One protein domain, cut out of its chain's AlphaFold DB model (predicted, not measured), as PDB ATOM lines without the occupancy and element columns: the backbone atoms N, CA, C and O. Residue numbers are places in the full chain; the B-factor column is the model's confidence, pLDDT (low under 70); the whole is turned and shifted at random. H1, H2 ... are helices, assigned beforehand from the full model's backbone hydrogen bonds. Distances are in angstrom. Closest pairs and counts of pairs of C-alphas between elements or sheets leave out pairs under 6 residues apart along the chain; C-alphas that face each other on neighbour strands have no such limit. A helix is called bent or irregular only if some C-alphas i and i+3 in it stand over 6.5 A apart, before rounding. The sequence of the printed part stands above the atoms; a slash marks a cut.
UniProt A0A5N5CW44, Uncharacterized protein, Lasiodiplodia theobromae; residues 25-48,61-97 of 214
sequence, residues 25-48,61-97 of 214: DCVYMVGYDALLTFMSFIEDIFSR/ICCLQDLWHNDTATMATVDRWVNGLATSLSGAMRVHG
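Overview. This is residues 25 to 48 and 61 to 97 of the 214 residues of an uncharacterized protein of Lasiodiplodia theobromae (UniProt A0A5N5CW44). Look for a loose, open frame of three helices: H1 and the long H3 make two sides that stay apart, and the short, irregular H2 sits between their ends at one end of the frame, folding back on H3 as a helical hairpin. The turn of that hairpin, residues 70 to 76, sticks out. The printed part has 61 residues with three named helices, in the order H1, H2, H3, and no named strand; its class is all helix. It is loose, with a radius of gyration of the C-alphas of 13.9 A, and elongated, spanning 44 by 25 by 17 A.

Arrangement. Start with H1, residues 32 to 46, and go on to H2, residues 62 to 71. They are close but not clearly touching: their closest C-alphas, those of Ile 45 and Leu 64, are 7.4 A apart. They run the same way at a tilt of 37 degrees, only just steep. H3, residues 75 to 96, touches H2 with residues 77 to 81 alone; the closest C-alphas, those of Leu 67 and Val 78, are 6.2 A apart. This hairpin's helices run opposite ways at a shallow tilt of 8 degrees. H1 and H3 are apart. In H1 and H3 every O i to N i+4 pair is within hydrogen-bond range; in H2 2 of 6 are, beside 2 of 7 O i to N i+3 pairs.

Along the chain. Find C-alpha 32 at (-26.731, 48.750, 75.071); from there H1 runs 21.5 A to Phe 46. H2 runs 15.2 A from Cys 62 to Asp 71 and is irregular, with C-alphas 67 and 70 8.7 A apart. H3 runs 31.1 A from Met 75 to C-alpha 96 at (-23.097, 42.463, 60.682).

Size, cuts and confidence. The C-alphas farthest apart, those of Asp 25 and Asp 71, are 45.1 A apart. Residues 49 to 60 are not printed; C-alphas 48 and 61 are 10.7 A apart across this cut. The link from H2 to H3 is tight. The pLDDT is under 70 at residues 25 to 29, 48, 61 to 62 and 96 to 97.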
ATOM      1  N   ASP A  25     -21.898  61.581  60.513       62.56
ATOM      2  CA  ASP A  25     -21.827  60.349  59.710       62.56
ATOM      3  C   ASP A  25     -20.665  59.417  60.108       62.56
ATOM      4  O   ASP A  25     -20.581  58.276  59.658       62.56
ATOM      5  N   CYS A  26     -19.727  59.901  60.926       65.31
ATOM      6  CA  CYS A  26     -18.551  59.159  61.382       65.31
ATOM      7  C   CYS A  26     -18.660  58.702  62.844       65.31
ATOM      8  O   CYS A  26     -17.732  58.066  63.347       65.31
ATOM      9  N   VAL A  27     -19.764  59.011  63.533       68.06
ATOM     10  CA  VAL A  27     -19.972  58.643  64.937       68.06
ATOM     11  C   VAL A  27     -20.895  57.433  65.011       68.06
ATOM     12  O   VAL A  27     -22.112  57.539  64.889       68.06
ATOM     13  N   TYR A  28     -20.300  56.266  65.243       66.88
ATOM     14  CA  TYR A  28     -21.042  55.030  65.464       66.88
ATOM     15  C   TYR A  28     -21.290  54.838  66.959       66.88
ATOM     16  O   TYR A  28     -20.366  54.914  67.768       66.88
ATOM     17  N   MET A  29     -22.542  54.569  67.326       67.12
ATOM     18  CA  MET A  29     -22.918  54.199  68.688       67.12
ATOM     19  C   MET A  29     -23.114  52.687  68.768       67.12
ATOM     20  O   MET A  29     -23.830  52.100  67.959       67.12
ATOM     21  N   VAL A  30     -22.485  52.054  69.756       72.25
ATOM     22  CA  VAL A  30     -22.735  50.648  70.084       72.25
ATOM     23  C   VAL A  30     -23.975  50.586  70.975       72.25
ATOM     24  O   VAL A  30     -24.047  51.280  71.987       72.25
ATOM     25  N   GLY A  31     -24.966  49.781  70.587       74.25
ATOM     26  CA  GLY A  31     -26.195  49.605  71.363       74.25
ATOM     27  C   GLY A  31     -25.942  48.971  72.736       74.25
ATOM     28  O   GLY A  31     -24.992  48.209  72.915       74.25
ATOM     29  N   TYR A  32     -26.823  49.259  73.698       75.81
ATOM     30  CA  TYR A  32     -26.731  48.750  75.071       75.81
ATOM     31  C   TYR A  32     -26.644  47.217  75.135       75.81
ATOM     32  O   TYR A  32     -25.766  46.679  75.805       75.81
ATOM     33  N   ASP A  33     -27.490  46.517  74.375       72.12
ATOM     34  CA  ASP A  33     -27.525  45.050  74.366       72.12
ATOM     35  C   ASP A  33     -26.234  44.445  73.807       72.12
ATOM     36  O   ASP A  33     -25.709  43.473  74.350       72.12
ATOM     37  N   ALA A  34     -25.667  45.052  72.758       76.06
ATOM     38  CA  ALA A  34     -24.385  44.623  72.211       76.06
ATOM     39  C   ALA A  34     -23.289  44.752  73.278       76.06
ATOM     40  O   ALA A  34     -22.534  43.809  73.505       76.06
ATOM     41  N   LEU A  35     -23.261  45.878  73.999       81.56
ATOM     42  CA  LEU A  35     -22.295  46.129  75.065       81.56
ATOM     43  C   LEU A  35     -22.437  45.144  76.238       81.56
ATOM     44  O   LEU A  35     -21.428  44.625  76.713       81.56
ATOM     45  N   LEU A  36     -23.666  44.820  76.652       80.81
ATOM     46  CA  LEU A  36     -23.926  43.783  77.656       80.81
ATOM     47  C   LEU A  36     -23.454  42.404  77.198       80.81
ATOM     48  O   LEU A  36     -22.796  41.696  77.958       80.81
ATOM     49  N   THR A  37     -23.755  42.035  75.952       77.75
ATOM     50  CA  THR A  37     -23.352  40.736  75.406       77.75
ATOM     51  C   THR A  37     -21.830  40.623  75.382       77.75
ATOM     52  O   THR A  37     -21.285  39.611  75.817       77.75
ATOM     53  N   PHE A  38     -21.129  41.683  74.972       79.69
ATOM     54  CA  PHE A  38     -19.667  41.712  75.009       79.69
ATOM     55  C   PHE A  38     -19.117  41.561  76.422       79.69
ATOM     56  O   PHE A  38     -18.194  40.775  76.623       79.69
ATOM     57  N   MET A  39     -19.688  42.261  77.405       84.38
ATOM     58  CA  MET A  39     -19.248  42.110  78.791       84.38
ATOM     59  C   MET A  39     -19.481  40.692  79.309       84.38
ATOM     60  O   MET A  39     -18.562  40.113  79.878       84.38
ATOM     61  N   SER A  40     -20.645  40.099  79.030       82.25
ATOM     62  CA  SER A  40     -20.936  38.716  79.424       82.25
ATOM     63  C   SER A  40     -20.019  37.698  78.743       82.25
ATOM     64  O   SER A  40     -19.598  36.741  79.375       82.25
ATOM     65  N   PHE A  41     -19.652  37.923  77.478       80.19
ATOM     66  CA  PHE A  41     -18.734  37.057  76.744       80.19
ATOM     67  C   PHE A  41     -17.322  37.104  77.328       80.19
ATOM     68  O   PHE A  41     -16.696  36.067  77.520       80.19
ATOM     69  N   ILE A  42     -16.819  38.304  77.631       81.88
ATOM     70  CA  ILE A  42     -15.511  38.459  78.275       81.88
ATOM     71  C   ILE A  42     -15.539  37.848  79.678       81.88
ATOM     72  O   ILE A  42     -14.602  37.149  80.057       81.88
ATOM     73  N   GLU A  43     -16.612  38.070  80.433       83.06
ATOM     74  CA  GLU A  43     -16.783  37.459  81.746       83.06
ATOM     75  C   GLU A  43     -16.794  35.930  81.650       83.06
ATOM     76  O   GLU A  43     -16.067  35.292  82.398       83.06
ATOM     77  N   ASP A  44     -17.524  35.336  80.705       77.56
ATOM     78  CA  ASP A  44     -17.591  33.882  80.503       77.56
ATOM     79  C   ASP A  44     -16.258  33.285  80.026       77.56
ATOM     80  O   ASP A  44     -15.876  32.193  80.451       77.56
ATOM     81  N   ILE A  45     -15.493  34.032  79.219       76.69
ATOM     82  CA  ILE A  45     -14.122  33.650  78.869       76.69
ATOM     83  C   ILE A  45     -13.287  33.497  80.135       76.69
ATOM     84  O   ILE A  45     -12.598  32.500  80.257       76.69
ATOM     85  N   PHE A  46     -13.307  34.446  81.071       78.62
ATOM     86  CA  PHE A  46     -12.411  34.396  82.236       78.62
ATOM     87  C   PHE A  46     -13.008  33.674  83.454       78.62
ATOM     88  O   PHE A  46     -12.274  33.229  84.339       78.62
ATOM     89  N   SER A  47     -14.328  33.530  83.513       75.81
ATOM     90  CA  SER A  47     -15.053  32.902  84.613       75.81
ATOM     91  C   SER A  47     -15.038  31.382  84.469       75.81
ATOM     92  O   SER A  47     -15.270  30.825  83.402       75.81
ATOM     93  N   ARG A  48     -14.773  30.681  85.580       63.41
ATOM     94  CA  ARG A  48     -14.821  29.207  85.691       63.41
ATOM     95  C   ARG A  48     -13.864  28.421  84.782       63.41
ATOM     96  O   ARG A  48     -14.045  27.215  84.631       63.41
ATOM     97  N   ILE A  61     -11.359  27.115  76.786       61.94
ATOM     98  CA  ILE A  61     -11.898  27.646  75.527       61.94
ATOM     99  C   ILE A  61     -10.709  28.000  74.616       61.94
ATOM    100  O   ILE A  61      -9.710  28.547  75.088       61.94
ATOM    101  N   CYS A  62     -10.799  27.689  73.318       67.56
ATOM    102  CA  CYS A  62      -9.689  27.818  72.361       67.56
ATOM    103  C   CYS A  62      -8.992  29.193  72.402       67.56
ATOM    104  O   CYS A  62      -7.778  29.278  72.230       67.56
ATOM    105  N   CYS A  63      -9.739  30.258  72.707       70.81
ATOM    106  CA  CYS A  63      -9.236  31.623  72.830       70.81
ATOM    107  C   CYS A  63      -8.279  31.833  74.017       70.81
ATOM    108  O   CYS A  63      -7.398  32.682  73.939       70.81
ATOM    109  N   LEU A  64      -8.427  31.085  75.112       77.38
ATOM    110  CA  LEU A  64      -7.591  31.215  76.311       77.38
ATOM    111  C   LEU A  64      -6.296  30.414  76.234       77.38
ATOM    112  O   LEU A  64      -5.291  30.803  76.824       77.38
ATOM    113  N   GLN A  65      -6.309  29.307  75.492       74.19
ATOM    114  CA  GLN A  65      -5.112  28.503  75.263       74.19
ATOM    115  C   GLN A  65      -4.037  29.304  74.513       74.19
ATOM    116  O   GLN A  65      -2.853  29.193  74.835       74.19
ATOM    117  N   ASP A  66      -4.459  30.140  73.561       75.94
ATOM    118  CA  ASP A  66      -3.576  31.025  72.796       75.94
ATOM    119  C   ASP A  66      -2.999  32.159  73.665       75.94
ATOM    120  O   ASP A  66      -1.809  32.462  73.591       75.94
ATOM    121  N   LEU A  67      -3.807  32.716  74.579       79.44
ATOM    122  CA  LEU A  67      -3.358  33.721  75.554       79.44
ATOM    123  C   LEU A  67      -2.327  33.153  76.546       79.44
ATOM    124  O   LEU A  67      -1.341  33.815  76.866       79.44
ATOM    125  N   TRP A  68      -2.559  31.933  77.041       76.88
ATOM    126  CA  TRP A  68      -1.687  31.269  78.016       76.88
ATOM    127  C   TRP A  68      -0.335  30.848  77.421       76.88
ATOM    128  O   TRP A  68       0.657  30.778  78.146       76.88
ATOM    129  N   HIS A  69      -0.286  30.567  76.112       76.69
ATOM    130  CA  HIS A  69       0.929  30.247  75.356       76.69
ATOM    131  C   HIS A  69       1.865  29.264  76.091       76.69
ATOM    132  O   HIS A  69       3.058  29.510  76.263       76.69
ATOM    133  N   ASN A  70       1.307  28.152  76.581       72.25
ATOM    134  CA  ASN A  70       2.053  27.099  77.280       72.25
ATOM    135  C   ASN A  70       2.984  27.633  78.397       72.25
ATOM    136  O   ASN A  70       4.167  27.303  78.413       72.25
ATOM    137  N   ASP A  71       2.452  28.484  79.286       71.38
ATOM    138  CA  ASP A  71       3.155  29.090  80.439       71.38
ATOM    139  C   ASP A  71       4.214  30.155  80.078       71.38
ATOM    140  O   ASP A  71       4.958  30.642  80.923       71.38
ATOM    141  N   THR A  72       4.270  30.579  78.811       79.12
ATOM    142  CA  THR A  72       5.197  31.624  78.330       79.12
ATOM    143  C   THR A  72       4.462  32.898  77.909       79.12
ATOM    144  O   THR A  72       4.807  33.558  76.926       79.12
ATOM    145  N   ALA A  73       3.421  33.261  78.659       81.19
ATOM    146  CA  ALA A  73       2.683  34.497  78.443       81.19
ATOM    147  C   ALA A  73       3.574  35.719  78.739       81.19
ATOM    148  O   ALA A  73       3.994  35.960  79.870       81.19
ATOM    149  N   THR A  74       3.856  36.514  77.707       88.44
ATOM    150  CA  THR A  74       4.537  37.812  77.829       88.44
ATOM    151  C   THR A  74       3.573  38.940  77.487       88.44
ATOM    152  O   THR A  74       2.546  38.710  76.846       88.44
ATOM    153  N   MET A  75       3.924  40.183  77.830       88.00
ATOM    154  CA  MET A  75       3.124  41.354  77.435       88.00
ATOM    155  C   MET A  75       2.934  41.447  75.913       88.00
ATOM    156  O   MET A  75       1.881  41.874  75.457       88.00
ATOM    157  N   ALA A  76       3.905  40.977  75.121       87.25
ATOM    158  CA  ALA A  76       3.783  40.924  73.664       87.25
ATOM    159  C   ALA A  76       2.750  39.886  73.190       87.25
ATOM    160  O   ALA A  76       2.079  40.095  72.183       87.25
ATOM    161  N   THR A  77       2.608  38.768  73.904       85.62
ATOM    162  CA  THR A  77       1.599  37.742  73.605       85.62
ATOM    163  C   THR A  77       0.197  38.250  73.932       85.62
ATOM    164  O   THR A  77      -0.713  38.114  73.117       85.62
ATOM    165  N   VAL A  78       0.044  38.906  75.087       88.31
ATOM    166  CA  VAL A  78      -1.221  39.531  75.502       88.31
ATOM    167  C   VAL A  78      -1.634  40.623  74.516       88.31
ATOM    168  O   VAL A  78      -2.781  40.645  74.081       88.31
ATOM    169  N   ASP A  79      -0.700  41.485  74.107       91.38
ATOM    170  CA  ASP A  79      -0.961  42.542  73.126       91.38
ATOM    171  C   ASP A  79      -1.448  41.971  71.786       91.38
ATOM    172  O   ASP A  79      -2.466  42.409  71.250       91.38
ATOM    173  N   ARG A  80      -0.793  40.923  71.273       87.69
ATOM    174  CA  ARG A  80      -1.242  40.236  70.050       87.69
ATOM    175  C   ARG A  80      -2.636  39.641  70.192       87.69
ATOM    176  O   ARG A  80      -3.439  39.771  69.272       87.69
ATOM    177  N   TRP A  81      -2.925  39.017  71.328       87.56
ATOM    178  CA  TRP A  81      -4.230  38.420  71.588       87.56
ATOM    179  C   TRP A  81      -5.339  39.479  71.643       87.56
ATOM    180  O   TRP A  81      -6.343  39.356  70.940       87.56
ATOM    181  N   VAL A  82      -5.133  40.566  72.398       88.25
ATOM    182  CA  VAL A  82      -6.091  41.681  72.494       88.25
ATOM    183  C   VAL A  82      -6.286  42.349  71.133       88.25
ATOM    184  O   VAL A  82      -7.422  42.620  70.745       88.25
ATOM    185  N   ASN A  83      -5.212  42.565  70.370       91.56
ATOM    186  CA  ASN A  83      -5.297  43.127  69.020       91.56
ATOM    187  C   ASN A  83      -6.067  42.207  68.060       91.56
ATOM    188  O   ASN A  83      -6.873  42.687  67.257       91.56
ATOM    189  N   GLY A  84      -5.874  40.890  68.157       88.25
ATOM    190  CA  GLY A  84      -6.645  39.902  67.403       88.25
ATOM    191  C   GLY A  84      -8.134  39.950  67.754       88.25
ATOM    192  O   GLY A  84      -8.980  40.030  66.859       88.25
ATOM    193  N   LEU A  85      -8.454  40.001  69.048       86.06
ATOM    194  CA  LEU A  85      -9.824  40.130  69.542       86.06
ATOM    195  C   LEU A  85     -10.476  41.432  69.053       86.06
ATOM    196  O   LEU A  85     -11.549  41.384  68.452       86.06
ATOM    197  N   ALA A  86      -9.801  42.573  69.202       88.56
ATOM    198  CA  ALA A  86     -10.279  43.875  68.732       88.56
ATOM    199  C   ALA A  86     -10.503  43.902  67.210       88.56
ATOM    200  O   ALA A  86     -11.505  44.443  66.731       88.56
ATOM    201  N   THR A  87      -9.606  43.277  66.443       89.44
ATOM    202  CA  THR A  87      -9.717  43.180  64.980       89.44
ATOM    203  C   THR A  87     -10.897  42.306  64.572       89.44
ATOM    204  O   THR A  87     -11.679  42.702  63.707       89.44
ATOM    205  N   SER A  88     -11.071  41.146  65.213       85.31
ATOM    206  CA  SER A  88     -12.200  40.250  64.942       85.31
ATOM    207  C   SER A  88     -13.541  40.902  65.283       85.31
ATOM    208  O   SER A  88     -14.470  40.845  64.479       85.31
ATOM    209  N   LEU A  89     -13.614  41.611  66.414       80.44
ATOM    210  CA  LEU A  89     -14.793  42.346  66.853       80.44
ATOM    211  C   LEU A  89     -15.154  43.454  65.862       80.44
ATOM    212  O   LEU A  89     -16.295  43.550  65.415       80.44
ATOM    213  N   SER A  90     -14.159  44.249  65.464       83.75
ATOM    214  CA  SER A  90     -14.327  45.303  64.461       83.75
ATOM    215  C   SER A  90     -14.765  44.726  63.113       83.75
ATOM    216  O   SER A  90     -15.610  45.309  62.435       83.75
ATOM    217  N   GLY A  91     -14.223  43.570  62.720       84.75
ATOM    218  CA  GLY A  91     -14.628  42.841  61.521       84.75
ATOM    219  C   GLY A  91     -16.082  42.379  61.591       84.75
ATOM    220  O   GLY A  91     -16.857  42.659  60.679       84.75
ATOM    221  N   ALA A  92     -16.477  41.751  62.697       78.25
ATOM    222  CA  ALA A  92     -17.843  41.287  62.922       78.25
ATOM    223  C   ALA A  92     -18.848  42.447  62.933       78.25
ATOM    224  O   ALA A  92     -19.882  42.363  62.277       78.25
ATOM    225  N   MET A  93     -18.523  43.562  63.597       75.44
ATOM    226  CA  MET A  93     -19.348  44.775  63.586       75.44
ATOM    227  C   MET A  93     -19.489  45.369  62.181       75.44
ATOM    228  O   MET A  93     -20.563  45.836  61.824       75.44
ATOM    229  N   ARG A  94     -18.436  45.335  61.355       77.81
ATOM    230  CA  ARG A  94     -18.498  45.824  59.966       77.81
ATOM    231  C   ARG A  94     -19.334  44.922  59.061       77.81
ATOM    232  O   ARG A  94     -20.048  45.431  58.205       77.81
ATOM    233  N   VAL A  95     -19.248  43.605  59.243       78.19
ATOM    234  CA  VAL A  95     -19.990  42.623  58.434       78.19
ATOM    235  C   VAL A  95     -21.463  42.572  58.839       78.19
ATOM    236  O   VAL A  95     -22.334  42.514  57.975       78.19
ATOM    237  N   HIS A  96     -21.750  42.633  60.140       69.56
ATOM    238  CA  HIS A  96     -23.097  42.463  60.682       69.56
ATOM    239  C   HIS A  96     -23.779  43.770  61.106       69.56
ATOM    240  O   HIS A  96     -24.932  43.741  61.526       69.56
ATOM    241  N   GLY A  97     -23.115  44.921  60.975       63.16
ATOM    242  CA  GLY A  97     -23.623  46.214  61.453       63.16
ATOM    243  C   GLY A  97     -24.867  46.725  60.725       63.16
ATOM    244  O   GLY A  97     -25.633  47.487  61.301       63.16
TER     245      GLY A  97